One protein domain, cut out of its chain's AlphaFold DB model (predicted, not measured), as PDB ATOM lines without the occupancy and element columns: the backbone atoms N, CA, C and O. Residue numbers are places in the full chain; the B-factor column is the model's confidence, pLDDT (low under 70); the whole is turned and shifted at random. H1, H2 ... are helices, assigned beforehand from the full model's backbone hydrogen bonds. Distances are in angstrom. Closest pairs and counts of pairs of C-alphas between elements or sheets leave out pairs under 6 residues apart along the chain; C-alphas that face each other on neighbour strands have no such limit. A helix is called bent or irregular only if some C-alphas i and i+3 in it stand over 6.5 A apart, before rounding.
ATOM      1  N   HIS A 341     -16.927 -56.720  28.094       91.75
ATOM      2  CA  HIS A 341     -16.691 -56.947  29.520       91.75
ATOM      3  C   HIS A 341     -15.426 -56.258  30.013       91.75
ATOM      4  O   HIS A 341     -15.424 -55.757  31.134       91.75
ATOM      5  N   SER A 342     -14.382 -56.195  29.185       93.19
ATOM      6  CA  SER A 342     -13.159 -55.453  29.491       93.19
ATOM      7  C   SER A 342     -13.403 -53.945  29.507       93.19
ATOM      8  O   SER A 342     -12.966 -53.272  30.438       93.19
ATOM      9  N   VAL A 343     -14.154 -53.403  28.539       95.75
ATOM     10  CA  VAL A 343     -14.490 -51.966  28.503       95.75
ATOM     11  C   VAL A 343     -15.338 -51.575  29.715       95.75
ATOM     12  O   VAL A 343     -14.998 -50.640  30.443       95.75
ATOM     13  N   VAL A 344     -16.417 -52.317  29.975       95.81
ATOM     14  CA  VAL A 344     -17.282 -52.100  31.143       95.81
ATOM     15  C   VAL A 344     -16.508 -52.300  32.441       95.81
ATOM     16  O   VAL A 344     -16.613 -51.476  33.346       95.81
ATOM     17  N   GLY A 345     -15.697 -53.355  32.526       95.50
ATOM     18  CA  GLY A 345     -14.854 -53.637  33.678       95.50
ATOM     19  C   GLY A 345     -13.884 -52.502  33.972       95.50
ATOM     20  O   GLY A 345     -13.782 -52.092  35.123       95.50
ATOM     21  N   ALA A 346     -13.221 -51.946  32.955       97.19
ATOM     22  CA  ALA A 346     -12.297 -50.828  33.123       97.19
ATOM     23  C   ALA A 346     -12.998 -49.580  33.682       97.19
ATOM     24  O   ALA A 346     -12.511 -48.967  34.632       97.19
ATOM     25  N   TYR A 347     -14.175 -49.240  33.150       97.44
ATOM     26  CA  TYR A 347     -14.970 -48.103  33.627       97.44
ATOM     27  C   TYR A 347     -15.480 -48.315  35.059       97.44
ATOM     28  O   TYR A 347     -15.365 -47.419  35.897       97.44
ATOM     29  N   LEU A 348     -16.017 -49.502  35.360       95.94
ATOM     30  CA  LEU A 348     -16.488 -49.841  36.703       95.94
ATOM     31  C   LEU A 348     -15.337 -49.884  37.708       95.94
ATOM     32  O   LEU A 348     -15.481 -49.364  38.806       95.94
ATOM     33  N   GLY A 349     -14.189 -50.443  37.330       94.75
ATOM     34  CA  GLY A 349     -12.996 -50.492  38.168       94.75
ATOM     35  C   GLY A 349     -12.437 -49.113  38.483       94.75
ATOM     36  O   GLY A 349     -12.064 -48.846  39.624       94.75
ATOM     37  N   PHE A 350     -12.447 -48.214  37.499       93.88
ATOM     38  CA  PHE A 350     -12.089 -46.816  37.705       93.88
ATOM     39  C   PHE A 350     -13.017 -46.144  38.731       93.88
ATOM     40  O   PHE A 350     -12.543 -45.561  39.707       93.88
ATOM     41  N   ALA A 351     -14.334 -46.295  38.556       92.56
ATOM     42  CA  ALA A 351     -15.344 -45.738  39.457       92.56
ATOM     43  C   ALA A 351     -15.282 -46.335  40.874       92.56
ATOM     44  O   ALA A 351     -15.458 -45.634  41.872       92.56
ATOM     45  N   LEU A 352     -14.991 -47.631  40.977       90.69
ATOM     46  CA  LEU A 352     -14.785 -48.329  42.240       90.69
ATOM     47  C   LEU A 352     -13.570 -47.776  42.988       90.69
ATOM     48  O   LEU A 352     -13.658 -47.503  44.183       90.69
ATOM     49  N   GLY A 353     -12.452 -47.572  42.284       86.19
ATOM     50  CA  GLY A 353     -11.259 -46.964  42.862       86.19
ATOM     51  C   GLY A 353     -11.518 -45.543  43.368       86.19
ATOM     52  O   GLY A 353     -11.029 -45.194  44.439       86.19
ATOM     53  N   ASP A 354     -12.345 -44.763  42.664       84.44
ATOM     54  CA  ASP A 354     -12.749 -43.402  43.063       84.44
ATOM     55  C   ASP A 354     -13.530 -43.453  44.385       84.44
ATOM     56  O   ASP A 354     -13.192 -42.787  45.365       84.44
ATOM     57  N   ARG A 355     -14.517 -44.359  44.458       83.81
ATOM     58  CA  ARG A 355     -15.322 -44.591  45.666       83.81
ATOM     59  C   ARG A 355     -14.465 -45.016  46.858       83.81
ATOM     60  O   ARG A 355     -14.640 -44.467  47.942       83.81
ATOM     61  N   VAL A 356     -13.574 -45.994  46.679       77.81
ATOM     62  CA  VAL A 356     -12.718 -46.519  47.760       77.81
ATOM     63  C   VAL A 356     -11.747 -45.453  48.268       77.81
ATOM     64  O   VAL A 356     -11.474 -45.403  49.464       77.81
ATOM     65  N   SER A 357     -11.266 -44.573  47.388       71.50
ATOM     66  CA  SER A 357     -10.383 -43.465  47.774       71.50
ATOM     67  C   SER A 357     -11.097 -42.434  48.660       71.50
ATOM     68  O   SER A 357     -10.453 -41.708  49.411       71.50
ATOM     69  N   GLY A 358     -12.434 -42.359  48.605       66.56
ATOM     70  CA  GLY A 358     -13.243 -41.441  49.418       66.56
ATOM     71  C   GLY A 358     -13.065 -39.961  49.054       66.56
ATOM     72  O   GLY A 358     -13.668 -39.082  49.673       66.56
ATOM     73  N   THR A 359     -12.250 -39.664  48.044       58.44
ATOM     74  CA  THR A 359     -11.954 -38.312  47.593       58.44
ATOM     75  C   THR A 359     -12.942 -37.913  46.513       58.44
ATOM     76  O   THR A 359     -12.925 -38.446  45.414       58.44
ATOM     77  N   ASN A 360     -13.804 -36.947  46.808       55.50
ATOM     78  CA  ASN A 360     -14.869 -36.495  45.913       55.50
ATOM     79  C   ASN A 360     -14.326 -35.625  44.747       55.50
ATOM     80  O   ASN A 360     -14.774 -34.498  44.541       55.50
ATOM     81  N   ARG A 361     -13.292 -36.094  44.030       62.66
ATOM     82  CA  ARG A 361     -12.554 -35.323  43.007       62.66
ATOM     83  C   ARG A 361     -13.223 -35.324  41.631       62.66
ATOM     84  O   ARG A 361     -12.739 -34.649  40.725       62.66
ATOM     85  N   GLY A 362     -14.323 -36.060  41.461       80.75
ATOM     86  CA  GLY A 362     -15.114 -36.057  40.228       80.75
ATOM     87  C   GLY A 362     -14.371 -36.614  39.011       80.75
ATOM     88  O   GLY A 362     -14.747 -36.310  37.881       80.75
ATOM     89  N   LEU A 363     -13.316 -37.413  39.202       87.56
ATOM     90  CA  LEU A 363     -12.547 -37.991  38.097       87.56
ATOM     91  C   LEU A 363     -13.381 -39.006  37.309       87.56
ATOM     92  O   LEU A 363     -13.325 -39.002  36.078       87.56
ATOM     93  N   THR A 364     -14.214 -39.810  37.984       90.69
ATOM     94  CA  THR A 364     -15.197 -40.667  37.297       90.69
ATOM     95  C   THR A 364     -16.143 -39.821  36.456       90.69
ATOM     96  O   THR A 364     -16.313 -40.089  35.271       90.69
ATOM     97  N   ALA A 365     -16.680 -38.733  37.017       90.25
ATOM     98  CA  ALA A 365     -17.501 -37.793  36.260       90.25
ATOM     99  C   ALA A 365     -16.742 -37.222  35.046       90.25
ATOM    100  O   ALA A 365     -17.292 -37.179  33.949       90.25
ATOM    101  N   GLY A 366     -15.465 -36.856  35.204       90.88
ATOM    102  CA  GLY A 366     -14.598 -36.405  34.112       90.88
ATOM    103  C   GLY A 366     -14.479 -37.428  32.977       90.88
ATOM    104  O   GLY A 366     -14.650 -37.063  31.813       90.88
ATOM    105  N   LEU A 367     -14.271 -38.710  33.301       93.31
ATOM    106  CA  LEU A 367     -14.263 -39.806  32.322       93.31
ATOM    107  C   LEU A 367     -15.613 -39.931  31.599       93.31
ATOM    108  O   LEU A 367     -15.646 -40.036  30.371       93.31
ATOM    109  N   LEU A 368     -16.729 -39.890  32.334       94.56
ATOM    110  CA  LEU A 368     -18.074 -40.001  31.763       94.56
ATOM    111  C   LEU A 368     -18.393 -38.833  30.811       94.56
ATOM    112  O   LEU A 368     -18.855 -39.056  29.692       94.56
ATOM    113  N   HIS A 369     -18.076 -37.599  31.212       93.88
ATOM    114  CA  HIS A 369     -18.252 -36.397  30.386       93.88
ATOM    115  C   HIS A 369     -17.355 -36.407  29.143       93.88
ATOM    116  O   HIS A 369     -17.810 -36.075  28.046       93.88
ATOM    117  N   ALA A 370     -16.095 -36.831  29.280       93.31
ATOM    118  CA  ALA A 370     -15.181 -36.981  28.150       93.31
ATOM    119  C   ALA A 370     -15.676 -38.042  27.154       93.31
ATOM    120  O   ALA A 370     -15.611 -37.826  25.943       93.31
ATOM    121  N   THR A 371     -16.221 -39.148  27.670       94.81
ATOM    122  CA  THR A 371     -16.807 -40.230  26.873       94.81
ATOM    123  C   THR A 371     -18.008 -39.732  26.071       94.81
ATOM    124  O   THR A 371     -18.049 -39.916  24.856       94.81
ATOM    125  N   ASP A 372     -18.955 -39.045  26.718       94.06
ATOM    126  CA  ASP A 372     -20.120 -38.457  26.045       94.06
ATOM    127  C   ASP A 372     -19.711 -37.480  24.935       94.06
ATOM    128  O   ASP A 372     -20.210 -37.555  23.809       94.06
ATOM    129  N   LEU A 373     -18.763 -36.584  25.229       92.31
ATOM    130  CA  LEU A 373     -18.259 -35.623  24.254       92.31
ATOM    131  C   LEU A 373     -17.652 -36.320  23.032       92.31
ATOM    132  O   LEU A 373     -17.913 -35.901  21.903       92.31
ATOM    133  N   LEU A 374     -16.851 -37.368  23.241       92.12
ATOM    134  CA  LEU A 374     -16.202 -38.087  22.148       92.12
ATOM    135  C   LEU A 374     -17.209 -38.888  21.311       92.12
ATOM    136  O   LEU A 374     -17.138 -38.836  20.087       92.12
ATOM    137  N   VAL A 375     -18.195 -39.544  21.934       92.38
ATOM    138  CA  VAL A 375     -19.285 -40.233  21.217       92.38
ATOM    139  C   VAL A 375     -20.095 -39.253  20.362       92.38
ATOM    140  O   VAL A 375     -20.394 -39.536  19.202       92.38
ATOM    141  N   ARG A 376     -20.411 -38.061  20.885       90.38
ATOM    142  CA  ARG A 376     -21.102 -37.022  20.101       90.38
ATOM    143  C   ARG A 376     -20.261 -36.514  18.935       90.38
ATOM    144  O   ARG A 376     -20.814 -36.246  17.872       90.38
ATOM    145  N   LYS A 377     -18.940 -36.396  19.108       88.69
ATOM    146  CA  LYS A 377     -18.026 -36.091  17.997       88.69
ATOM    147  C   LYS A 377     -18.038 -37.210  16.958       88.69
ATOM    148  O   LYS A 377     -18.120 -36.895  15.777       88.69
ATOM    149  N   ALA A 378     -18.023 -38.475  17.390       87.38
ATOM    150  CA  ALA A 378     -18.059 -39.645  16.512       87.38
ATOM    151  C   ALA A 378     -19.251 -39.641  15.560       87.38
ATOM    152  O   ALA A 378     -19.078 -39.837  14.362       87.38
ATOM    153  N   ALA A 379     -20.436 -39.278  16.051       83.56
ATOM    154  CA  ALA A 379     -21.621 -39.133  15.208       83.56
ATOM    155  C   ALA A 379     -21.465 -38.115  14.060       83.56
ATOM    156  O   ALA A 379     -22.182 -38.200  13.067       83.56
ATOM    157  N   GLY A 380     -20.541 -37.154  14.176       80.94
ATOM    158  CA  GLY A 380     -20.259 -36.178  13.125       80.94
ATOM    159  C   GLY A 380     -19.413 -36.721  11.970       80.94
ATOM    160  O   GLY A 380     -19.501 -36.189  10.867       80.94
ATOM    161  N   TRP A 381     -18.605 -37.759  12.203       77.50
ATOM    162  CA  TRP A 381     -17.693 -38.322  11.198       77.50
ATOM    163  C   TRP A 381     -17.911 -39.816  10.915       77.50
ATOM    164  O   TRP A 381     -17.313 -40.334   9.980       77.50
ATOM    165  N   ALA A 382     -18.808 -40.492  11.639       80.12
ATOM    166  CA  ALA A 382     -19.253 -41.864  11.391       80.12
ATOM    167  C   ALA A 382     -20.769 -41.878  11.095       80.12
ATOM    168  O   ALA A 382     -21.574 -42.052  12.012       80.12
ATOM    169  N   PRO A 383     -21.203 -41.658   9.838       73.06
ATOM    170  CA  PRO A 383     -22.626 -41.527   9.505       73.06
ATOM    171  C   PRO A 383     -23.432 -42.804   9.783       73.06
ATOM    172  O   PRO A 383     -24.597 -42.716  10.178       73.06
ATOM    173  N   ASP A 384     -22.809 -43.979   9.661       80.00
ATOM    174  CA  ASP A 384     -23.448 -45.270   9.941       80.00
ATOM    175  C   ASP A 384     -23.826 -45.418  11.419       80.00
ATOM    176  O   ASP A 384     -24.811 -46.085  11.742       80.00
ATOM    177  N   LEU A 385     -23.131 -44.708  12.319       80.38
ATOM    178  CA  LEU A 385     -23.456 -44.681  13.743       80.38
ATOM    179  C   LEU A 385     -24.893 -44.198  13.986       80.38
ATOM    180  O   LEU A 385     -25.587 -44.752  14.840       80.38
ATOM    181  N   ALA A 386     -25.378 -43.226  13.206       73.50
ATOM    182  CA  ALA A 386     -26.748 -42.722  13.319       73.50
ATOM    183  C   ALA A 386     -27.803 -43.791  12.971       73.50
ATOM    184  O   ALA A 386     -28.907 -43.771  13.515       73.50
ATOM    185  N   GLY A 387     -27.459 -44.750  12.104       72.62
ATOM    186  CA  GLY A 387     -28.331 -45.855  11.697       72.62
ATOM    187  C   GLY A 387     -28.424 -47.002  12.710       72.62
ATOM    188  O   GLY A 387     -29.291 -47.861  12.576       72.62
ATOM    189  N   THR A 388     -27.574 -47.020  13.739       75.75
ATOM    190  CA  THR A 388     -27.497 -48.136  14.706       75.75
ATOM    191  C   THR A 388     -28.560 -48.115  15.801       75.75
ATOM    192  O   THR A 388     -28.679 -49.068  16.572       75.75
ATOM    193  N   GLY A 389     -29.307 -47.015  15.924       74.31
ATOM    194  CA  GLY A 389     -30.212 -46.801  17.055       74.31
ATOM    195  C   GLY A 389     -29.490 -46.562  18.389       74.31
ATOM    196  O   GLY A 389     -30.123 -46.626  19.444       74.31
ATOM    197  N   LEU A 390     -28.178 -46.289  18.374       84.00
ATOM    198  CA  LEU A 390     -27.445 -45.815  19.548       84.00
ATOM    199  C   LEU A 390     -28.005 -44.447  19.993       84.00
ATOM    200  O   LEU A 390     -28.109 -43.539  19.167       84.00
ATOM    201  N   PRO A 391     -28.374 -44.260  21.276       83.81
ATOM    202  CA  PRO A 391     -28.943 -42.999  21.742       83.81
ATOM    203  C   PRO A 391     -27.888 -41.882  21.725       83.81
ATOM    204  O   PRO A 391     -27.042 -41.794  22.618       83.81
ATOM    205  N   LEU A 392     -27.954 -41.012  20.714       85.50
ATOM    206  CA  LEU A 392     -27.151 -39.793  20.620       85.50
ATOM    207  C   LEU A 392     -27.795 -38.690  21.462       85.50
ATOM    208  O   LEU A 392     -28.735 -38.023  21.033       85.50
ATOM    209  N   ARG A 393     -27.297 -38.530  22.688       91.44
ATOM    210  CA  ARG A 393     -27.895 -37.647  23.694       91.44
ATOM    211  C   ARG A 393     -27.509 -36.178  23.490       91.44
ATOM    212  O   ARG A 393     -26.419 -35.902  22.987       91.44
ATOM    213  N   PRO A 394     -28.364 -35.213  23.877       91.81
ATOM    214  CA  PRO A 394     -28.057 -33.794  23.730       91.81
ATOM    215  C   PRO A 394     -26.940 -33.357  24.681       91.81
ATOM    216  O   PRO A 394     -26.796 -33.889  25.779       91.81
ATOM    217  N   ALA A 395     -26.174 -32.337  24.291       92.38
ATOM    218  CA  ALA A 395     -25.140 -31.759  25.151       92.38
ATOM    219  C   ALA A 395     -25.705 -31.365  26.534       92.38
ATOM    220  O   ALA A 395     -26.786 -30.784  26.618       92.38
ATOM    221  N   GLY A 396     -24.972 -31.678  27.610       89.62
ATOM    222  CA  GLY A 396     -25.355 -31.340  28.990       89.62
ATOM    223  C   GLY A 396     -26.377 -32.282  29.641       89.62
ATOM    224  O   GLY A 396     -26.733 -32.096  30.800       89.62
ATOM    225  N   TRP A 397     -26.850 -33.333  28.954       93.88
ATOM    226  CA  TRP A 397     -27.811 -34.277  29.550       93.88
ATOM    227  C   TRP A 397     -27.283 -34.959  30.823       93.88
ATOM    228  O   TRP A 397     -28.075 -35.299  31.710       93.88
ATOM    229  N   LEU A 398     -25.962 -35.163  30.880       93.69
ATOM    230  CA  LEU A 398     -25.251 -35.892  31.923       93.69
ATOM    231  C   LEU A 398     -25.150 -35.095  33.232       93.69
ATOM    232  O   LEU A 398     -25.095 -35.707  34.295       93.69
ATOM    233  N   ASP A 399     -25.244 -33.762  33.181       91.56
ATOM    234  CA  ASP A 399     -25.207 -32.878  34.361       91.56
ATOM    235  C   ASP A 399     -26.363 -33.145  35.343       91.56
ATOM    236  O   ASP A 399     -26.304 -32.783  36.515       91.56
ATOM    237  N   ARG A 400     -27.433 -33.803  34.874       91.62
ATOM    238  CA  ARG A 400     -28.562 -34.240  35.712       91.62
ATOM    239  C   ARG A 400     -28.254 -35.477  36.554       91.62
ATOM    240  O   ARG A 400     -28.983 -35.748  37.506       91.62
ATOM    241  N   TRP A 401     -27.253 -36.257  36.157       91.81
ATOM    242  CA  TRP A 401     -27.011 -37.609  36.670       91.81
ATOM    243  C   TRP A 401     -25.616 -37.792  37.256       91.81
ATOM    244  O   TRP A 401     -25.421 -38.689  38.061       91.81
ATOM    245  N   SER A 402     -24.661 -36.957  36.863       89.25
ATOM    246  CA  SER A 402     -23.282 -36.986  37.331       89.25
ATOM    247  C   SER A 402     -22.873 -35.586  37.769       89.25
ATOM    248  O   SER A 402     -23.351 -34.592  37.223       89.25
ATOM    249  N   ALA A 403     -21.944 -35.506  38.722       83.69
ATOM    250  CA  ALA A 403     -21.314 -34.243  39.086       83.69
ATOM    251  C   ALA A 403     -20.703 -33.544  37.846       83.69
ATOM    252  O   ALA A 403     -20.353 -34.227  36.870       83.69
ATOM    253  N   PRO A 404     -20.551 -32.205  37.872       75.00
ATOM    254  CA  PRO A 404     -19.818 -31.477  36.840       75.00
ATOM    255  C   PRO A 404     -18.420 -32.084  36.666       75.00
ATOM    256  O   PRO A 404     -17.776 -32.433  37.656       75.00
ATOM    257  N   GLY A 405     -17.982 -32.260  35.416       66.50
ATOM    258  CA  GLY A 405     -16.768 -33.015  35.087       66.50
ATOM    259  C   GLY A 405     -15.525 -32.573  35.870       66.50
ATOM    260  O   GLY A 405     -15.225 -31.382  35.952       66.50
ATOM    261  N   GLY A 406     -14.802 -33.544  36.437       72.50
ATOM    262  CA  GLY A 406     -13.480 -33.339  37.034       72.50
ATOM    263  C   GLY A 406     -12.379 -33.144  35.980       72.50
ATOM    264  O   GLY A 406     -12.642 -33.252  34.778       72.50
ATOM    265  N   PRO A 407     -11.136 -32.852  36.404       78.31
ATOM    266  CA  PRO A 407     -10.029 -32.620  35.480       78.31
ATOM    267  C   PRO A 407      -9.776 -33.845  34.592       78.31
ATOM    268  O   PRO A 407      -9.836 -34.986  35.054       78.31
ATOM    269  N   GLN A 408      -9.463 -33.609  33.315       80.75
ATOM    270  CA  GLN A 408      -8.960 -34.667  32.441       80.75
ATOM    271  C   GLN A 408      -7.517 -34.988  32.827       80.75
ATOM    272  O   GLN A 408      -6.661 -34.104  32.867       80.75
ATOM    273  N   VAL A 409      -7.264 -36.261  33.115       90.50
ATOM    274  CA  VAL A 409      -5.940 -36.798  33.437       90.50
ATOM    275  C   VAL A 409      -5.529 -37.773  32.345       90.50
ATOM    276  O   VAL A 409      -6.375 -38.310  31.627       90.50
ATOM    277  N   LYS A 410      -4.224 -37.998  32.192       93.12
ATOM    278  CA  LYS A 410      -3.703 -38.813  31.090       93.12
ATOM    279  C   LYS A 410      -4.259 -40.242  31.103       93.12
ATOM    280  O   LYS A 410      -4.476 -40.807  30.041       93.12
ATOM    281  N   GLU A 411      -4.549 -40.802  32.276       94.00
ATOM    282  CA  GLU A 411      -5.063 -42.162  32.446       94.00
ATOM    283  C   GLU A 411      -6.510 -42.298  31.952       94.00
ATOM    284  O   GLU A 411      -6.835 -43.266  31.265       94.00
ATOM    285  N   THR A 412      -7.374 -41.311  32.229       92.31
ATOM    286  CA  THR A 412      -8.766 -41.317  31.743       92.31
ATOM    287  C   THR A 412      -8.842 -41.018  30.257       92.31
ATOM    288  O   THR A 412      -9.573 -41.694  29.532       92.31
ATOM    289  N   THR A 413      -8.054 -40.049  29.792       93.69
ATOM    290  CA  THR A 413      -7.914 -39.744  28.367       93.69
ATOM    291  C   THR A 413      -7.375 -40.960  27.618       93.69
ATOM    292  O   THR A 413      -7.962 -41.362  26.619       93.69
ATOM    293  N   GLY A 414      -6.334 -41.604  28.145       95.12
ATOM    294  CA  GLY A 414      -5.696 -42.761  27.535       95.12
ATOM    295  C   GLY A 414      -6.591 -43.999  27.480       95.12
ATOM    296  O   GLY A 414      -6.620 -44.656  26.438       95.12
ATOM    297  N   LEU A 415      -7.366 -44.283  28.538       96.94
ATOM    298  CA  LEU A 415      -8.399 -45.329  28.535       96.94
ATOM    299  C   LEU A 415      -9.463 -45.056  27.465       96.94
ATOM    300  O   LEU A 415      -9.783 -45.945  26.678       96.94
ATOM    301  N   LEU A 416      -9.988 -43.830  27.394       95.75
ATOM    302  CA  LEU A 416     -10.976 -43.461  26.379       95.75
ATOM    303  C   LEU A 416     -10.395 -43.557  24.958       95.75
ATOM    304  O   LEU A 416     -11.051 -44.089  24.062       95.75
ATOM    305  N   GLY A 417      -9.155 -43.105  24.756       95.19
ATOM    306  CA  GLY A 417      -8.432 -43.245  23.493       95.19
ATOM    307  C   GLY A 417      -8.224 -44.703  23.085       95.19
ATOM    308  O   GLY A 417      -8.345 -45.029  21.908       95.19
ATOM    309  N   ALA A 418      -7.988 -45.598  24.048       95.88
ATOM    310  CA  ALA A 418      -7.883 -47.033  23.804       95.88
ATOM    311  C   ALA A 418      -9.223 -47.651  23.389       95.88
ATOM    312  O   ALA A 418      -9.274 -48.376  22.393       95.88
ATOM    313  N   VAL A 419     -10.316 -47.322  24.090       95.31
ATOM    314  CA  VAL A 419     -11.679 -47.748  23.715       95.31
ATOM    315  C   VAL A 419     -12.016 -47.290  22.297       95.31
ATOM    316  O   VAL A 419     -12.572 -48.057  21.517       95.31
ATOM    317  N   ALA A 420     -11.618 -46.070  21.941       93.62
ATOM    318  CA  ALA A 420     -11.876 -45.476  20.637       93.62
ATOM    319  C   ALA A 420     -10.773 -45.744  19.588       93.62
ATOM    320  O   ALA A 420     -10.785 -45.141  18.517       93.62
ATOM    321  N   SER A 421      -9.828 -46.652  19.862       91.81
ATOM    322  CA  SER A 421      -8.639 -46.907  19.022       91.81
ATOM    323  C   SER A 421      -8.949 -47.290  17.574       91.81
ATOM    324  O   SER A 421      -8.166 -46.978  16.684       91.81
ATOM    325  N   ALA A 422     -10.109 -47.889  17.302       87.00
ATOM    326  CA  ALA A 422     -10.549 -48.170  15.936       87.00
ATOM    327  C   ALA A 422     -10.738 -46.892  15.086       87.00
ATOM    328  O   ALA A 422     -10.638 -46.938  13.865       87.00
ATOM    329  N   ALA A 423     -10.948 -45.738  15.728       86.19
ATOM    330  CA  ALA A 423     -11.043 -44.422  15.104       86.19
ATOM    331  C   ALA A 423      -9.785 -43.568  15.310       86.19
ATOM    332  O   ALA A 423      -9.868 -42.338  15.348       86.19
ATOM    333  N   ARG A 424      -8.615 -44.194  15.505       83.06
ATOM    334  CA  ARG A 424      -7.361 -43.498  15.852       83.06
ATOM    335  C   ARG A 424      -7.071 -42.247  15.006       83.06
ATOM    336  O   ARG A 424      -6.722 -41.236  15.618       83.06
ATOM    337  N   PRO A 425      -7.254 -42.239  13.668       77.44
ATOM    338  CA  PRO A 425      -7.026 -41.039  12.858       77.44
ATOM    339  C   PRO A 425      -7.908 -39.837  13.242       77.44
ATOM    340  O   PRO A 425      -7.531 -38.696  12.994       77.44
ATOM    341  N   GLN A 426      -9.069 -40.075  13.857       80.06
ATOM    342  CA  GLN A 426     -10.062 -39.064  14.229       80.06
ATOM    343  C   GLN A 426     -10.030 -38.691  15.724       80.06
ATOM    344  O   GLN A 426     -10.741 -37.773  16.141       80.06
ATOM    345  N   LEU A 427      -9.212 -39.366  16.544       76.38
ATOM    346  CA  LEU A 427      -9.174 -39.150  17.998       76.38
ATOM    347  C   LEU A 427      -8.551 -37.815  18.416       76.38
ATOM    348  O   LEU A 427      -8.835 -37.340  19.512       76.38
ATOM    349  N   GLY A 428      -7.703 -37.192  17.595       74.25
ATOM    350  CA  GLY A 428      -6.960 -35.995  18.006       74.25
ATOM    351  C   GLY A 428      -6.186 -36.229  19.315       74.25
ATOM    352  O   GLY A 428      -5.457 -37.208  19.437       74.25
ATOM    353  N   GLY A 429      -6.376 -35.360  20.315       80.50
ATOM    354  CA  GLY A 429      -5.667 -35.412  21.606       80.50
ATOM    355  C   GLY A 429      -6.137 -36.473  22.613       80.50
ATOM    356  O   GLY A 429      -5.696 -36.435  23.757       80.50
ATOM    357  N   TYR A 430      -7.042 -37.388  22.239       87.94
ATOM    358  CA  TYR A 430      -7.484 -38.468  23.137       87.94
ATOM    359  C   TYR A 430      -6.525 -39.667  23.177       87.94
ATOM    360  O   TYR A 430      -6.638 -40.508  24.064       87.94
ATOM    361  N   TRP A 431      -5.581 -39.759  22.239       92.88
ATOM    362  CA  TRP A 431      -4.567 -40.807  22.248       92.88
ATOM    363  C   TRP A 431      -3.377 -40.412  23.128       92.88
ATOM    364  O   TRP A 431      -2.782 -39.354  22.929       92.88
ATOM    365  N   VAL A 432      -3.024 -41.267  24.088       93.81
ATOM    366  CA  VAL A 432      -1.921 -41.040  25.032       93.81
ATOM    367  C   VAL A 432      -0.891 -42.152  24.854       93.81
ATOM    368  O   VAL A 432      -1.158 -43.298  25.207       93.81
ATOM    369  N   ASP A 433       0.277 -41.825  24.300       91.62
ATOM    370  CA  ASP A 433       1.244 -42.816  23.802       91.62
ATOM    371  C   ASP A 433       1.773 -43.795  24.863       91.62
ATOM    372  O   ASP A 433       2.067 -44.941  24.532       91.62
ATOM    373  N   ASP A 434       1.866 -43.392  26.133       91.62
ATOM    374  CA  ASP A 434       2.342 -44.247  27.229       91.62
ATOM    375  C   ASP A 434       1.219 -45.036  27.934       91.62
ATOM    376  O   ASP A 434       1.511 -45.941  28.719       91.62
ATOM    377  N   VAL A 435      -0.054 -44.731  27.647       96.44
ATOM    378  CA  VAL A 435      -1.234 -45.285  28.340       96.44
ATOM    379  C   VAL A 435      -2.154 -46.061  27.397       96.44
ATOM    380  O   VAL A 435      -2.483 -47.221  27.659       96.44
ATOM    381  N   SER A 436      -2.584 -45.438  26.297       96.31
ATOM    382  CA  SER A 436      -3.567 -46.001  25.365       96.31
ATOM    383  C   SER A 436      -3.160 -47.363  24.795       96.31
ATOM    384  O   SER A 436      -4.020 -48.242  24.793       96.31
ATOM    385  N   PRO A 437      -1.895 -47.618  24.394       95.94
ATOM    386  CA  PRO A 437      -1.508 -48.937  23.886       95.94
ATOM    387  C   PRO A 437      -1.697 -50.073  24.901       95.94
ATOM    388  O   PRO A 437      -2.085 -51.179  24.528       95.94
ATOM    389  N   VAL A 438      -1.454 -49.810  26.193       97.25
ATOM    390  CA  VAL A 438      -1.611 -50.819  27.254       97.25
ATOM    391  C   VAL A 438      -3.080 -51.183  27.419       97.25
ATOM    392  O   VAL A 438      -3.424 -52.366  27.445       97.25
ATOM    393  N   PHE A 439      -3.958 -50.180  27.503       97.50
ATOM    394  CA  PHE A 439      -5.393 -50.436  27.568       97.50
ATOM    395  C   PHE A 439      -5.909 -51.075  26.282       97.50
ATOM    396  O   PHE A 439      -6.697 -52.001  26.381       97.50
ATOM    397  N   GLU A 440      -5.460 -50.651  25.098       95.25
ATOM    398  CA  GLU A 440      -5.924 -51.220  23.828       95.25
ATOM    399  C   GLU A 440      -5.725 -52.736  23.808       95.25
ATOM    400  O   GLU A 440      -6.674 -53.465  23.539       95.25
ATOM    401  N   LEU A 441      -4.531 -53.214  24.172       94.25
ATOM    402  CA  LEU A 441      -4.234 -54.645  24.227       94.25
ATOM    403  C   LEU A 441      -5.007 -55.374  25.333       94.25
ATOM    404  O   LEU A 441      -5.484 -56.486  25.114       94.25
ATOM    405  N   LEU A 442      -5.180 -54.759  26.508       94.69
ATOM    406  CA  LEU A 442      -5.982 -55.346  27.589       94.69
ATOM    407  C   LEU A 442      -7.475 -55.408  27.269       94.69
ATOM    408  O   LEU A 442      -8.182 -56.250  27.820       94.69
ATOM    409  N   LEU A 443      -7.966 -54.505  26.426       94.38
ATOM    410  CA  LEU A 443      -9.363 -54.458  26.036       94.38
ATOM    411  C   LEU A 443      -9.694 -55.493  24.961       94.38
ATOM    412  O   LEU A 443     -10.876 -55.765  24.794       94.38
ATOM    413  N   ARG A 444      -8.727 -56.110  24.269       90.38
ATOM    414  CA  ARG A 444      -9.002 -57.088  23.201       90.38
ATOM    415  C   ARG A 444      -9.687 -58.371  23.707       90.38
ATOM    416  O   ARG A 444      -9.529 -58.760  24.869       90.38
ATOM    417  N   PRO A 445     -10.442 -59.082  22.847       82.56
ATOM    418  CA  PRO A 445     -11.029 -60.376  23.202       82.56
ATOM    419  C   PRO A 445      -9.999 -61.418  23.664       82.56
ATOM    420  O   PRO A 445     -10.266 -62.144  24.620       82.56
ATOM    421  N   ASP A 446      -8.818 -61.443  23.039       78.00
ATOM    422  CA  ASP A 446      -7.695 -62.362  23.277       78.00
ATOM    423  C   ASP A 446      -6.645 -61.820  24.268       78.00
ATOM    424  O   ASP A 446      -5.508 -62.289  24.305       78.00
ATOM    425  N   ARG A 447      -7.031 -60.838  25.091       83.50
ATOM    426  CA  ARG A 447      -6.169 -60.172  26.077       83.50
ATOM    427  C   ARG A 447      -5.304 -61.135  26.902       83.50
ATOM    428  O   ARG A 447      -5.786 -62.104  27.492       83.50
ATOM    429  N   GLY A 448      -4.024 -60.790  27.016       76.62
ATOM    430  CA  GLY A 448      -3.071 -61.452  27.903       76.62
ATOM    431  C   GLY A 448      -3.025 -60.846  29.308       76.62
ATOM    432  O   GLY A 448      -3.679 -59.850  29.626       76.62
ATOM    433  N   GLU A 449      -2.194 -61.426  30.174       87.06
ATOM    434  CA  GLU A 449      -1.826 -60.765  31.425       87.06
ATOM    435  C   GLU A 449      -1.075 -59.450  31.162       87.06
ATOM    436  O   GLU A 449      -0.361 -59.319  30.167       87.06
ATOM    437  N   LEU A 450      -1.171 -58.487  32.089       91.75
ATOM    438  CA  LEU A 450      -0.535 -57.174  31.919       91.75
ATOM    439  C   LEU A 450       0.968 -57.293  31.619       91.75
ATOM    440  O   LEU A 450       1.489 -56.566  30.787       91.75
ATOM    441  N   THR A 451       1.683 -58.234  32.233       90.88
ATOM    442  CA  THR A 451       3.113 -58.413  31.946       90.88
ATOM    443  C   THR A 451       3.383 -58.872  30.513       90.88
ATOM    444  O   THR A 451       4.369 -58.438  29.923       90.88
ATOM    445  N   ALA A 452       2.528 -59.721  29.937       89.81
ATOM    446  CA  ALA A 452       2.632 -60.116  28.536       89.81
ATOM    447  C   ALA A 452       2.364 -58.916  27.616       89.81
ATOM    448  O   ALA A 452       3.165 -58.660  26.724       89.81
ATOM    449  N   VAL A 453       1.333 -58.123  27.927       92.88
ATOM    450  CA  VAL A 453       1.012 -56.870  27.224       92.88
ATOM    451  C   VAL A 453       2.193 -55.891  27.241       92.88
ATOM    452  O   VAL A 453       2.593 -55.378  26.200       92.88
ATOM    453  N   LEU A 454       2.808 -55.658  28.404       94.00
ATOM    454  CA  LEU A 454       3.960 -54.753  28.514       94.00
ATOM    455  C   LEU A 454       5.175 -55.259  27.719       94.00
ATOM    456  O   LEU A 454       5.884 -54.464  27.102       94.00
ATOM    457  N   ARG A 455       5.403 -56.580  27.696       90.94
ATOM    458  CA  ARG A 455       6.468 -57.196  26.889       90.94
ATOM    459  C   ARG A 455       6.198 -57.070  25.391       90.94
ATOM    460  O   ARG A 455       7.130 -56.747  24.663       90.94
ATOM    461  N   GLU A 456       4.962 -57.296  24.950       91.75
ATOM    462  CA  GLU A 456       4.546 -57.139  23.551       91.75
ATOM    463  C   GLU A 456       4.789 -55.710  23.055       91.75
ATOM    464  O   GLU A 456       5.330 -55.510  21.971       91.75
ATOM    465  N   LEU A 457       4.477 -54.716  23.890       91.44
ATOM    466  CA  LEU A 457       4.709 -53.306  23.575       91.44
ATOM    467  C   LEU A 457       6.188 -52.898  23.608       91.44
ATOM    468  O   LEU A 457       6.523 -51.805  23.158       91.44
ATOM    469  N   GLY A 458       7.073 -53.715  24.190       91.25
ATOM    470  CA  GLY A 458       8.459 -53.320  24.460       91.25
ATOM    471  C   GLY A 458       8.573 -52.119  25.411       91.25
ATOM    472  O   GLY A 458       9.583 -51.417  25.399       91.25
ATOM    473  N   ALA A 459       7.545 -51.870  26.228       87.62
ATOM    474  CA  ALA A 459       7.433 -50.707  27.104       87.62
ATOM    475  C   ALA A 459       7.503 -51.114  28.584       87.62
ATOM    476  O   ALA A 459       7.185 -52.241  28.957       87.62
ATOM    477  N   PHE A 460       7.925 -50.187  29.450       93.44
ATOM    478  CA  PHE A 460       7.963 -50.389  30.909       93.44
ATOM    479  C   PHE A 460       8.752 -51.633  31.363       93.44
ATOM    480  O   PHE A 460       8.427 -52.261  32.372       93.44
ATOM    481  N   GLY A 461       9.832 -51.978  30.650       90.38
ATOM    482  CA  GLY A 461      10.674 -53.136  30.981       90.38
ATOM    483  C   GLY A 461      11.216 -53.113  32.418       90.38
ATOM    484  O   GLY A 461      11.371 -54.167  33.031       90.38
ATOM    485  N   HIS A 462      11.421 -51.923  32.991       90.62
ATOM    486  CA  HIS A 462      11.813 -51.761  34.391       90.62
ATOM    487  C   HIS A 462      10.708 -52.209  35.371       90.62
ATOM    488  O   HIS A 462      11.012 -52.914  36.329       90.62
ATOM    489  N   VAL A 463       9.430 -51.900  35.104       93.94
ATOM    490  CA  VAL A 463       8.284 -52.372  35.910       93.94
ATOM    491  C   VAL A 463       8.155 -53.891  35.812       93.94
ATOM    492  O   VAL A 463       7.959 -54.576  36.816       93.94
ATOM    493  N   VAL A 464       8.317 -54.442  34.606       90.56
ATOM    494  CA  VAL A 464       8.310 -55.897  34.389       90.56
ATOM    495  C   VAL A 464       9.444 -56.575  35.163       90.56
ATOM    496  O   VAL A 464       9.217 -57.615  35.774       90.56
ATOM    497  N   ALA A 465      10.642 -55.985  35.188       86.31
ATOM    498  CA  ALA A 465      11.774 -56.508  35.951       86.31
ATOM    499  C   ALA A 465      11.537 -56.455  37.472       86.31
ATOM    500  O   ALA A 465      11.942 -57.372  38.185       86.31
ATOM    501  N   MET A 466      10.837 -55.429  37.970       88.25
ATOM    502  CA  MET A 466      10.474 -55.307  39.387       88.25
ATOM    503  C   MET A 466       9.517 -56.405  39.866       88.25
ATOM    504  O   MET A 466       9.529 -56.721  41.057       88.25
ATOM    505  N   ARG A 467       8.725 -57.014  38.966       84.50
ATOM    506  CA  ARG A 467       7.773 -58.100  39.281       84.50
ATOM    507  C   ARG A 467       8.423 -59.245  40.056       84.50
ATOM    508  O   ARG A 467       7.842 -59.727  41.022       84.50
ATOM    509  N   GLU A 468       9.610 -59.658  39.620       77.19
ATOM    510  CA  GLU A 468      10.320 -60.832  40.147       77.19
ATOM    511  C   GLU A 468      11.235 -60.503  41.335       77.19
ATOM    512  O   GLU A 468      11.830 -61.397  41.932       77.19
ATOM    513  N   GLN A 469      11.359 -59.225  41.695       77.50
ATOM    514  CA  GLN A 469      12.167 -58.801  42.832       77.50
ATOM    515  C   GLN A 469      11.405 -59.013  44.147       77.50
ATOM    516  O   GLN A 469      10.251 -58.592  44.287       77.50
ATOM    517  N   ASP A 470      12.098 -59.589  45.130       68.81
ATOM    518  CA  ASP A 470      11.608 -59.814  46.498       68.81
ATOM    519  C   ASP A 470      11.506 -58.516  47.339       68.81
ATOM    520  O   ASP A 470      11.114 -58.575  48.502       68.81
ATOM    521  N   THR A 471      11.840 -57.346  46.781       74.81
ATOM    522  CA  THR A 471      11.709 -56.048  47.464       74.81
ATOM    523  C   THR A 471      10.246 -55.769  47.841       74.81
ATOM    524  O   THR A 471       9.358 -55.980  46.993       74.81
ATOM    525  N   PRO A 472       9.972 -55.264  49.064       79.81
ATOM    526  CA  PRO A 472       8.633 -54.873  49.487       79.81
ATOM    527  C   PRO A 472       7.961 -53.938  48.480       79.81
ATOM    528  O   PRO A 472       8.577 -53.013  47.945       79.81
ATOM    529  N   LEU A 473       6.674 -54.174  48.216       84.62
ATOM    530  CA  LEU A 473       5.932 -53.402  47.216       84.62
ATOM    531  C   LEU A 473       5.919 -51.905  47.560       84.62
ATOM    532  O   LEU A 473       6.085 -51.085  46.665       84.62
ATOM    533  N   ALA A 474       5.777 -51.545  48.840       86.25
ATOM    534  CA  ALA A 474       5.770 -50.151  49.286       86.25
ATOM    535  C   ALA A 474       7.070 -49.407  48.931       86.25
ATOM    536  O   ALA A 474       7.025 -48.277  48.448       86.25
ATOM    537  N   GLU A 475       8.220 -50.063  49.093       83.00
ATOM    538  CA  GLU A 475       9.528 -49.501  48.747       83.00
ATOM    539  C   GLU A 475       9.675 -49.320  47.230       83.00
ATOM    540  O   GLU A 475      10.074 -48.255  46.758       83.00
ATOM    541  N   GLN A 476       9.274 -50.323  46.442       87.56
ATOM    542  CA  GLN A 476       9.304 -50.210  44.982       87.56
ATOM    543  C   GLN A 476       8.379 -49.100  44.466       87.56
ATOM    544  O   GLN A 476       8.746 -48.373  43.544       87.56
ATOM    545  N   LEU A 477       7.200 -48.932  45.074       92.56
ATOM    546  CA  LEU A 477       6.265 -47.860  44.726       92.56
ATOM    547  C   LEU A 477       6.839 -46.471  45.029       92.56
ATOM    548  O   LEU A 477       6.620 -45.545  44.241       92.56
ATOM    549  N   ALA A 478       7.588 -46.328  46.128       88.94
ATOM    550  CA  ALA A 478       8.273 -45.085  46.479       88.94
ATOM    551  C   ALA A 478       9.358 -44.704  45.453       88.94
ATOM    552  O   ALA A 478       9.605 -43.519  45.236       88.94
ATOM    553  N   GLY A 479       9.962 -45.694  44.789       86.50
ATOM    554  CA  GLY A 479      10.947 -45.494  43.723       86.50
ATOM    555  C   GLY A 479      10.370 -45.078  42.363       86.50
ATOM    556  O   GLY A 479      11.138 -44.694  41.481       86.50
ATOM    557  N   LEU A 480       9.047 -45.139  42.164       92.19
ATOM    558  CA  LEU A 480       8.396 -44.809  40.889       92.19
ATOM    559  C   LEU A 480       7.862 -43.370  40.862       92.19
ATOM    560  O   LEU A 480       7.249 -42.885  41.820       92.19
ATOM    561  N   GLY A 481       8.069 -42.694  39.728       87.06
ATOM    562  CA  GLY A 481       7.806 -41.262  39.574       87.06
ATOM    563  C   GLY A 481       6.359 -40.903  39.237       87.06
ATOM    564  O   GLY A 481       5.946 -39.773  39.499       87.06
ATOM    565  N   THR A 482       5.574 -41.835  38.681       94.44
ATOM    566  CA  THR A 482       4.226 -41.536  38.164       94.44
ATOM    567  C   THR A 482       3.127 -42.455  38.726       94.44
ATOM    568  O   THR A 482       3.384 -43.637  38.967       94.44
ATOM    569  N   PRO A 483       1.879 -41.957  38.894       94.19
ATOM    570  CA  PRO A 483       0.722 -42.791  39.249       94.19
ATOM    571  C   PRO A 483       0.498 -43.959  38.282       94.19
ATOM    572  O   PRO A 483       0.205 -45.075  38.705       94.19
ATOM    573  N   TRP A 484       0.712 -43.722  36.985       97.00
ATOM    574  CA  TRP A 484       0.648 -44.748  35.946       97.00
ATOM    575  C   TRP A 484       1.631 -45.902  36.189       97.00
ATOM    576  O   TRP A 484       1.208 -47.052  36.267       97.00
ATOM    577  N   GLU A 485       2.925 -45.623  36.382       97.00
ATOM    578  CA  GLU A 485       3.927 -46.672  36.641       97.00
ATOM    579  C   GLU A 485       3.645 -47.427  37.941       97.00
ATOM    580  O   GLU A 485       3.790 -48.649  37.988       97.00
ATOM    581  N   ARG A 486       3.194 -46.723  38.990       97.44
ATOM    582  CA  ARG A 486       2.779 -47.356  40.250       97.44
ATOM    583  C   ARG A 486       1.606 -48.307  40.035       97.44
ATOM    584  O   ARG A 486       1.647 -49.433  40.521       97.44
ATOM    585  N   ALA A 487       0.592 -47.894  39.275       97.62
ATOM    586  CA  ALA A 487      -0.553 -48.740  38.962       97.62
ATOM    587  C   ALA A 487      -0.147 -49.965  38.131       97.62
ATOM    588  O   ALA A 487      -0.579 -51.081  38.431       97.62
ATOM    589  N   LEU A 488       0.739 -49.783  37.143       97.81
ATOM    590  CA  LEU A 488       1.318 -50.888  36.383       97.81
ATOM    591  C   LEU A 488       2.050 -51.866  37.304       97.81
ATOM    592  O   LEU A 488       1.796 -53.064  37.215       97.81
ATOM    593  N   LEU A 489       2.903 -51.386  38.218       97.00
ATOM    594  CA  LEU A 489       3.625 -52.247  39.157       97.00
ATOM    595  C   LEU A 489       2.668 -53.029  40.062       97.00
ATOM    596  O   LEU A 489       2.830 -54.242  40.210       97.00
ATOM    597  N   VAL A 490       1.656 -52.363  40.626       96.38
ATOM    598  CA  VAL A 490       0.645 -53.017  41.468       96.38
ATOM    599  C   VAL A 490      -0.063 -54.121  40.695       96.38
ATOM    600  O   VAL A 490      -0.174 -55.227  41.205       96.38
ATOM    601  N   VAL A 491      -0.508 -53.884  39.460       96.00
ATOM    602  CA  VAL A 491      -1.237 -54.903  38.686       96.00
ATOM    603  C   VAL A 491      -0.306 -55.987  38.137       96.00
ATOM    604  O   VAL A 491      -0.696 -57.149  38.042       96.00
ATOM    605  N   VAL A 492       0.945 -55.661  37.826       93.50
ATOM    606  CA  VAL A 492       1.960 -56.650  37.444       93.50
ATOM    607  C   VAL A 492       2.286 -57.583  38.618       93.50
ATOM    608  O   VAL A 492       2.402 -58.790  38.410       93.50
ATOM    609  N   LYS A 493       2.396 -57.056  39.845       89.75
ATOM    610  CA  LYS A 493       2.673 -57.859  41.045       89.75
ATOM    611  C   LYS A 493       1.434 -58.546  41.600       89.75
ATOM    612  O   LYS A 493       1.504 -59.713  41.936       89.75
ATOM    613  N   LEU A 494       0.304 -57.860  41.695       91.00
ATOM    614  CA  LEU A 494      -0.883 -58.307  42.430       91.00
ATOM    615  C   LEU A 494      -2.117 -58.479  41.543       91.00
ATOM    616  O   LEU A 494      -3.176 -58.821  42.044       91.00
ATOM    617  N   GLY A 495      -2.032 -58.299  40.224       88.69
ATOM    618  CA  GLY A 495      -3.201 -58.409  39.339       88.69
ATOM    619  C   GLY A 495      -3.807 -59.809  39.242       88.69
ATOM    620  O   GLY A 495      -4.924 -59.959  38.753       88.69
ATOM    621  N   HIS A 496      -3.087 -60.825  39.714       84.69
ATOM    622  CA  HIS A 496      -3.590 -62.182  39.929       84.69
ATOM    623  C   HIS A 496      -4.463 -62.299  41.197       84.69
ATOM    624  O   HIS A 496      -5.204 -63.262  41.356       84.69
ATOM    625  N   ARG A 497      -4.420 -61.281  42.065       86.56
ATOM    626  CA  ARG A 497      -5.186 -61.113  43.304       86.56
ATOM    627  C   ARG A 497      -5.829 -59.717  43.355       86.56
ATOM    628  O   ARG A 497      -5.373 -58.835  44.089       86.56
ATOM    629  N   PRO A 498      -6.891 -59.485  42.564       88.06
ATOM    630  CA  PRO A 498      -7.482 -58.157  42.389       88.06
ATOM    631  C   PRO A 498      -7.864 -57.438  43.692       88.06
ATOM    632  O   PRO A 498      -7.689 -56.227  43.794       88.06
ATOM    633  N   PHE A 499      -8.341 -58.169  44.706       85.44
ATOM    634  CA  PHE A 499      -8.744 -57.576  45.986       85.44
ATOM    635  C   PHE A 499      -7.560 -57.029  46.782       85.44
ATOM    636  O   PHE A 499      -7.645 -55.924  47.313       85.44
ATOM    637  N   ASP A 500      -6.437 -57.745  46.799       87.62
ATOM    638  CA  ASP A 500      -5.224 -57.279  47.470       87.62
ATOM    639  C   ASP A 500      -4.601 -56.104  46.723       87.62
ATOM    640  O   ASP A 500      -4.182 -55.133  47.347       87.62
ATOM    641  N   ALA A 501      -4.621 -56.137  45.384       91.31
ATOM    642  CA  ALA A 501      -4.191 -55.017  44.550       91.31
ATOM    643  C   ALA A 501      -4.984 -53.730  44.847       91.31
ATOM    644  O   ALA A 501      -4.401 -52.651  44.937       91.31
ATOM    645  N   LEU A 502      -6.304 -53.837  45.038       88.19
ATOM    646  CA  LEU A 502      -7.165 -52.710  45.420       88.19
ATOM    647  C   LEU A 502      -6.989 -52.282  46.884       88.19
ATOM    648  O   LEU A 502      -7.263 -51.125  47.214       88.19
ATOM    649  N   GLY A 503      -6.548 -53.199  47.747       86.94
ATOM    650  CA  GLY A 503      -6.283 -52.967  49.166       86.94
ATOM    651  C   GLY A 503      -4.970 -52.236  49.456       86.94
ATOM    652  O   GLY A 503      -4.821 -51.688  50.547       86.94
ATOM    653  N   VAL A 504      -4.044 -52.163  48.490       89.44
ATOM    654  CA  VAL A 504      -2.768 -51.448  48.657       89.44
ATOM    655  C   VAL A 504      -3.026 -49.982  49.060       89.44
ATOM    656  O   VAL A 504      -3.915 -49.325  48.499       89.44
ATOM    657  N   PRO A 505      -2.272 -49.428  50.028       88.69
ATOM    658  CA  PRO A 505      -2.336 -48.009  50.357       88.69
ATOM    659  C   PRO A 505      -1.738 -47.180  49.209       88.69
ATOM    660  O   PRO A 505      -0.525 -47.060  49.067       88.69
ATOM    661  N   LEU A 506      -2.615 -46.635  48.365       89.31
ATOM    662  CA  LEU A 506      -2.278 -45.877  47.159       89.31
ATOM    663  C   LEU A 506      -2.940 -44.499  47.182       89.31
ATOM    664  O   LEU A 506      -4.006 -44.341  47.788       89.31
ATOM    665  N   ASP A 507      -2.339 -43.540  46.472       90.12
ATOM    666  CA  ASP A 507      -3.006 -42.286  46.118       90.12
ATOM    667  C   ASP A 507      -4.207 -42.533  45.188       90.12
ATOM    668  O   ASP A 507      -4.275 -43.557  44.500       90.12
ATOM    669  N   ASP A 508      -5.152 -41.588  45.178       88.31
ATOM    670  CA  ASP A 508      -6.459 -41.735  44.526       88.31
ATOM    671  C   ASP A 508      -6.333 -42.153  43.052       88.31
ATOM    672  O   ASP A 508      -6.927 -43.141  42.618       88.31
ATOM    673  N   LEU A 509      -5.504 -41.437  42.281       91.38
ATOM    674  CA  LEU A 509      -5.352 -41.679  40.847       91.38
ATOM    675  C   LEU A 509      -4.699 -43.036  40.581       91.38
ATOM    676  O   LEU A 509      -5.157 -43.772  39.702       91.38
ATOM    677  N   THR A 510      -3.675 -43.403  41.355       94.44
ATOM    678  CA  THR A 510      -3.060 -44.731  41.257       94.44
ATOM    679  C   THR A 510      -4.088 -45.827  41.550       94.44
ATOM    680  O   THR A 510      -4.207 -46.771  40.769       94.44
ATOM    681  N   ARG A 511      -4.895 -45.699  42.614       92.88
ATOM    682  CA  ARG A 511      -5.923 -46.694  42.976       92.88
ATOM    683  C   ARG A 511      -6.993 -46.848  41.893       92.88
ATOM    684  O   ARG A 511      -7.354 -47.967  41.534       92.88
ATOM    685  N   MET A 512      -7.479 -45.736  41.349       93.00
ATOM    686  CA  MET A 512      -8.450 -45.719  40.248       93.00
ATOM    687  C   MET A 512      -7.898 -46.392  38.992       93.00
ATOM    688  O   MET A 512      -8.583 -47.183  38.347       93.00
ATOM    689  N   THR A 513      -6.631 -46.129  38.684       96.12
ATOM    690  CA  THR A 513      -5.933 -46.730  37.546       96.12
ATOM    691  C   THR A 513      -5.718 -48.231  37.743       96.12
ATOM    692  O   THR A 513      -5.935 -49.002  36.809       96.12
ATOM    693  N   VAL A 514      -5.375 -48.677  38.960       96.62
ATOM    694  CA  VAL A 514      -5.327 -50.106  39.319       96.62
ATOM    695  C   VAL A 514      -6.687 -50.757  39.083       96.62
ATOM    696  O   VAL A 514      -6.759 -51.783  38.409       96.62
ATOM    697  N   GLY A 515      -7.772 -50.139  39.558       95.50
ATOM    698  CA  GLY A 515      -9.130 -50.614  39.307       95.50
ATOM    699  C   GLY A 515      -9.442 -50.730  37.815       95.50
ATOM    700  O   GLY A 515      -9.919 -51.775  37.373       95.50
ATOM    701  N   ALA A 516      -9.109 -49.715  37.016       97.12
ATOM    702  CA  ALA A 516      -9.319 -49.740  35.571       97.12
ATOM    703  C   ALA A 516      -8.529 -50.855  34.867       97.12
ATOM    704  O   ALA A 516      -9.080 -51.558  34.025       97.12
ATOM    705  N   LEU A 517      -7.258 -51.060  35.223       97.69
ATOM    706  CA  LEU A 517      -6.407 -52.114  34.657       97.69
ATOM    707  C   LEU A 517      -6.895 -53.521  35.042       97.69
ATOM    708  O   LEU A 517      -6.949 -54.412  34.192       97.69
ATOM    709  N   LEU A 518      -7.287 -53.722  36.304       95.44
ATOM    710  CA  LEU A 518      -7.883 -54.978  36.770       95.44
ATOM    711  C   LEU A 518      -9.198 -55.264  36.046       95.44
ATOM    712  O   LEU A 518      -9.427 -56.390  35.608       95.44
ATOM    713  N   GLY A 519     -10.032 -54.238  35.887       94.81
ATOM    714  CA  GLY A 519     -11.299 -54.317  35.178       94.81
ATOM    715  C   GLY A 519     -11.139 -54.566  33.680       94.81
ATOM    716  O   GLY A 519     -11.870 -55.375  33.122       94.81
ATOM    717  N   ALA A 520     -10.149 -53.952  33.030       95.31
ATOM    718  CA  ALA A 520      -9.822 -54.235  31.634       95.31
ATOM    719  C   ALA A 520      -9.412 -55.704  31.451       95.31
ATOM    720  O   ALA A 520      -9.869 -56.378  30.530       95.31
ATOM    721  N   ARG A 521      -8.607 -56.241  32.376       91.62
ATOM    722  CA  ARG A 521      -8.138 -57.629  32.315       91.62
ATOM    723  C   ARG A 521      -9.231 -58.649  32.645       91.62
ATOM    724  O   ARG A 521      -9.414 -59.619  31.914       91.62
ATOM    725  N   HIS A 522      -9.947 -58.467  33.750       88.50
ATOM    726  CA  HIS A 522     -10.832 -59.499  34.312       88.50
ATOM    727  C   HIS A 522     -12.324 -59.189  34.145       88.50
ATOM    728  O   HIS A 522     -13.179 -59.991  34.529       88.50
ATOM    729  N   GLY A 523     -12.664 -58.033  33.579       90.62
ATOM    730  CA  GLY A 523     -14.027 -57.522  33.565       90.62
ATOM    731  C   GLY A 523     -14.536 -57.243  34.981       90.62
ATOM    732  O   GLY A 523     -13.772 -56.962  35.905       90.62
ATOM    733  N   ILE A 524     -15.845 -57.398  35.175       88.25
ATOM    734  CA  ILE A 524     -16.495 -57.253  36.488       88.25
ATOM    735  C   ILE A 524     -15.978 -58.253  37.545       88.25
ATOM    736  O   ILE A 524     -16.097 -57.995  38.739       88.25
ATOM    737  N   ARG A 525     -15.342 -59.363  37.136       85.06
ATOM    738  CA  ARG A 525     -14.827 -60.401  38.055       85.06
ATOM    739  C   ARG A 525     -13.640 -59.946  38.890       85.06
ATOM    740  O   ARG A 525     -13.307 -60.606  39.866       85.06
ATOM    741  N   ALA A 526     -13.007 -58.834  38.523       86.88
ATOM    742  CA  ALA A 526     -11.980 -58.223  39.355       86.88
ATOM    743  C   ALA A 526     -12.521 -57.715  40.703       86.88
ATOM    744  O   ALA A 526     -11.718 -57.410  41.584       86.88
ATOM    745  N   PHE A 527     -13.841 -57.569  40.871       89.12
ATOM    746  CA  PHE A 527     -14.410 -56.791  41.969       89.12
ATOM    747  C   PHE A 527     -15.411 -57.594  42.810       89.12
ATOM    748  O   PHE A 527     -16.156 -58.410  42.263       89.12
ATOM    749  N   PRO A 528     -15.472 -57.360  44.138       83.12
ATOM    750  CA  PRO A 528     -16.465 -58.002  44.986       83.12
ATOM    751  C   PRO A 528     -17.872 -57.540  44.599       83.12
ATOM    752  O   PRO A 528     -18.101 -56.344  44.403       83.12
ATOM    753  N   GLY A 529     -18.833 -58.467  44.541       80.69
ATOM    754  CA  GLY A 529     -20.219 -58.146  44.175       80.69
ATOM    755  C   GLY A 529     -20.836 -57.059  45.061       80.69
ATOM    756  O   GLY A 529     -21.411 -56.102  44.552       80.69
ATOM    757  N   ASN A 530     -20.606 -57.130  46.375       83.31
ATOM    758  CA  ASN A 530     -21.089 -56.125  47.326       83.31
ATOM    759  C   ASN A 530     -20.511 -54.724  47.072       83.31
ATOM    760  O   ASN A 530     -21.215 -53.739  47.256       83.31
ATOM    761  N   TRP A 531     -19.259 -54.605  46.619       87.31
ATOM    762  CA  TRP A 531     -18.688 -53.290  46.320       87.31
ATOM    763  C   TRP A 531     -19.311 -52.664  45.070       87.31
ATOM    764  O   TRP A 531     -19.456 -51.445  44.995       87.31
ATOM    765  N   LEU A 532     -19.679 -53.492  44.092       86.88
ATOM    766  CA  LEU A 532     -20.348 -53.049  42.872       86.88
ATOM    767  C   LEU A 532     -21.806 -52.673  43.127       86.88
ATOM    768  O   LEU A 532     -22.286 -51.696  42.559       86.88
ATOM    769  N   ASP A 533     -22.506 -53.428  43.971       83.62
ATOM    770  CA  ASP A 533     -23.887 -53.127  44.365       83.62
ATOM    771  C   ASP A 533     -23.980 -51.792  45.120       83.62
ATOM    772  O   ASP A 533     -24.951 -51.049  44.969       83.62
ATOM    773  N   ASP A 534     -22.924 -51.448  45.855       84.50
ATOM    774  CA  ASP A 534     -22.789 -50.201  46.601       84.50
ATOM    775  C   ASP A 534     -22.305 -49.005  45.755       84.50
ATOM    776  O   ASP A 534     -22.285 -47.869  46.245       84.50
ATOM    777  N   LEU A 535     -21.884 -49.220  44.503       87.62
ATOM    778  CA  LEU A 535     -21.321 -48.173  43.650       87.62
ATOM    779  C   LEU A 535     -22.424 -47.203  43.171       87.62
ATOM    780  O   LEU A 535     -23.303 -47.609  42.400       87.62
ATOM    781  N   PRO A 536     -22.387 -45.910  43.565       78.69
ATOM    782  CA  PRO A 536     -23.336 -44.926  43.070       78.69
ATOM    783  C   PRO A 536     -23.169 -44.809  41.559       78.69
ATOM    784  O   PRO A 536     -22.059 -44.852  41.033       78.69
ATOM    785  N   ASP A 537     -24.293 -44.715  40.858       87.69
ATOM    786  CA  ASP A 537     -24.322 -44.542  39.408       87.69
ATOM    787  C   ASP A 537     -23.701 -45.694  38.598       87.69
ATOM    788  O   ASP A 537     -23.451 -45.527  37.404       87.69
ATOM    789  N   ARG A 538     -23.551 -46.902  39.174       92.75
ATOM    790  CA  ARG A 538     -23.116 -48.118  38.450       92.75
ATOM    791  C   ARG A 538     -23.792 -48.262  37.084       92.75
ATOM    792  O   ARG A 538     -23.123 -48.468  36.075       92.75
ATOM    793  N   HIS A 539     -25.120 -48.130  37.046       94.94
ATOM    794  CA  HIS A 539     -25.888 -48.248  35.804       94.94
ATOM    795  C   HIS A 539     -25.513 -47.167  34.777       94.94
ATOM    796  O   HIS A 539     -25.501 -47.445  33.581       94.94
ATOM    797  N   LEU A 540     -25.198 -45.946  35.223       95.56
ATOM    798  CA  LEU A 540     -24.795 -44.840  34.350       95.56
ATOM    799  C   LEU A 540     -23.396 -45.076  33.780       95.56
ATOM    800  O   LEU A 540     -23.193 -44.903  32.579       95.56
ATOM    801  N   VAL A 541     -22.461 -45.514  34.629       95.81
ATOM    802  CA  VAL A 541     -21.094 -45.881  34.231       95.81
ATOM    803  C   VAL A 541     -21.136 -46.985  33.177       95.81
ATOM    804  O   VAL A 541     -20.554 -46.836  32.103       95.81
ATOM    805  N   GLU A 542     -21.893 -48.054  33.430       95.94
ATOM    806  CA  GLU A 542     -22.053 -49.153  32.479       95.94
ATOM    807  C   GLU A 542     -22.747 -48.710  31.180       95.94
ATOM    808  O   GLU A 542     -22.338 -49.111  30.087       95.94
ATOM    809  N   CYS A 543     -23.767 -47.850  31.274       95.31
ATOM    810  CA  CYS A 543     -24.460 -47.298  30.112       95.31
ATOM    811  C   CYS A 543     -23.498 -46.521  29.204       95.31
ATOM    812  O   CYS A 543     -23.506 -46.721  27.986       95.31
ATOM    813  N   LEU A 544     -22.647 -45.661  29.770       95.81
ATOM    814  CA  LEU A 544     -21.683 -44.885  28.991       95.81
ATOM    815  C   LEU A 544     -20.526 -45.730  28.458       95.81
ATOM    816  O   LEU A 544     -20.172 -45.562  27.293       95.81
ATOM    817  N   ALA A 545     -20.014 -46.685  29.235       95.88
ATOM    818  CA  ALA A 545     -19.032 -47.656  28.755       95.88
ATOM    819  C   ALA A 545     -19.582 -48.462  27.565       95.88
ATOM    820  O   ALA A 545     -18.927 -48.596  26.534       95.88
ATOM    821  N   THR A 546     -20.836 -48.921  27.658       93.94
ATOM    822  CA  THR A 546     -21.530 -49.632  26.572       93.94
ATOM    823  C   THR A 546     -21.790 -48.730  25.367       93.94
ATOM    824  O   THR A 546     -21.684 -49.178  24.226       93.94
ATOM    825  N   THR A 547     -22.117 -47.456  25.601       93.44
ATOM    826  CA  THR A 547     -22.295 -46.467  24.530       93.44
ATOM    827  C   THR A 547     -20.975 -46.260  23.784       93.44
ATOM    828  O   THR A 547     -20.973 -46.302  22.560       93.44
ATOM    829  N   ALA A 548     -19.854 -46.106  24.495       93.88
ATOM    830  CA  ALA A 548     -18.530 -45.971  23.891       93.88
ATOM    831  C   ALA A 548     -18.118 -47.232  23.124       93.88
ATOM    832  O   ALA A 548     -17.743 -47.139  21.961       93.88
ATOM    833  N   TYR A 549     -18.272 -48.407  23.743       92.69
ATOM    834  CA  TYR A 549     -18.018 -49.704  23.113       92.69
ATOM    835  C   TYR A 549     -18.735 -49.835  21.763       92.69
ATOM    836  O   TYR A 549     -18.116 -50.193  20.768       92.69
ATOM    837  N   ARG A 550     -20.031 -49.502  21.717       90.31
ATOM    838  CA  ARG A 550     -20.809 -49.545  20.474       90.31
ATOM    839  C   ARG A 550     -20.399 -48.449  19.500       90.31
ATOM    840  O   ARG A 550     -20.328 -48.709  18.313       90.31
ATOM    841  N   ALA A 551     -20.155 -47.229  19.975       90.31
ATOM    842  CA  ALA A 551     -19.848 -46.096  19.107       90.31
ATOM    843  C   ALA A 551     -18.523 -46.246  18.349       90.31
ATOM    844  O   ALA A 551     -18.383 -45.665  17.276       90.31
ATOM    845  N   PHE A 552     -17.582 -47.022  18.893       90.50
ATOM    846  CA  PHE A 552     -16.268 -47.266  18.299       90.50
ATOM    847  C   PHE A 552     -16.075 -48.704  17.808       90.50
ATOM    848  O   PHE A 552     -14.946 -49.176  17.689       90.50
ATOM    849  N   ASP A 553     -17.169 -49.398  17.494       86.69
ATOM    850  CA  ASP A 553     -17.116 -50.645  16.736       86.69
ATOM    851  C   ASP A 553     -16.519 -50.359  15.338       86.69
ATOM    852  O   ASP A 553     -17.077 -49.542  14.600       86.69
TER     853      ASP A 553
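What this domain is: This is residues 341 to 553 of the 747 residues of an uncharacterized protein of Actinokineospora spheciospongiae (UniProt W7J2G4). An elongated block of helices has the kinked H13 and H1 packed together in its middle. H2 and H15 pack on H1 toward one end, and H11 packs on H13 toward the other, with the short H8, H9, H10 and H12 round it; H5 and H7 cover one side. The 213 printed residues hold 15 named helices, H1 to H15 in chain order, and no named strand: the class is all helix. The whole is compact, with a radius of gyration of the C-alphas of 16.6 A and spans of 54 by 35 by 27 A.

Where its parts are: H2, residues 363 to 381, spans 27.4 A, and H13, residues 508 to 526, spans 18.1 A. H13 has a kink of 90 degrees near residue 520 and is irregular, with C-alphas 521 and 524 9.3 A apart. H1, residues 341 to 357, spans 23.6 A from (-16.691, -56.947, 29.520); H15, residues 538 to 551, spans 19.7 A to (-19.848, -46.096, 19.107). H11 is residues 483 to 494, H5 410 to 419, H7 436 to 443, H8 450 to 456, H9 461 to 466, H10 473 to 478, H12 498 to 503. H3 is residues 383 to 387, H4 397 to 400, H14 529 to 533, and H6 421 to 426, irregular with C-alphas 422 and 425 8.5 A apart.

How they stand to each other: H13 touches H1, closest C-alphas Gly 519 and Gly 345 at 3.9 A. H1, H2, H5 and H15 form a bundle, helices side by side; H2 and H15 touch at Val 375 and Ala 551, 6.3 A, at a shallow tilt of 28 degrees, the same way. H5 touches H2 at Thr 412 and Leu 367, 5.7 A, and H7 at Gly 414 and Ser 436, 4.4 A. H11, with H1 a hub, touches H13 at Pro 483 and Thr 510, 4.7 A; it also touches H8, H9, H10 and H12. H14 only just touches H1, with 3 pairs of C-alphas within 8 A. H3 touches H2 only at the corner, H4 is close but not clearly touching H2, and H6 is near H2. Every O i to N i+4 pair is within hydrogen-bond range in H1, H5, H7 to H12, H14 and H15, against 13 of 15 in H2, 12 of 15 in H13, 0 of 1 in H3 and 0 of 2 in H6, where O i to N i+3 gives 2 of 2 and 2 of 3; H4 is too short.

The domain as a whole: The C-alphas farthest apart, Gly 387 and Asp 470, are 54.8 A apart. The printed part has no cut and no long link. Its mean pLDDT is 88.5; residues 358 to 361, 405 and 470 are under 70.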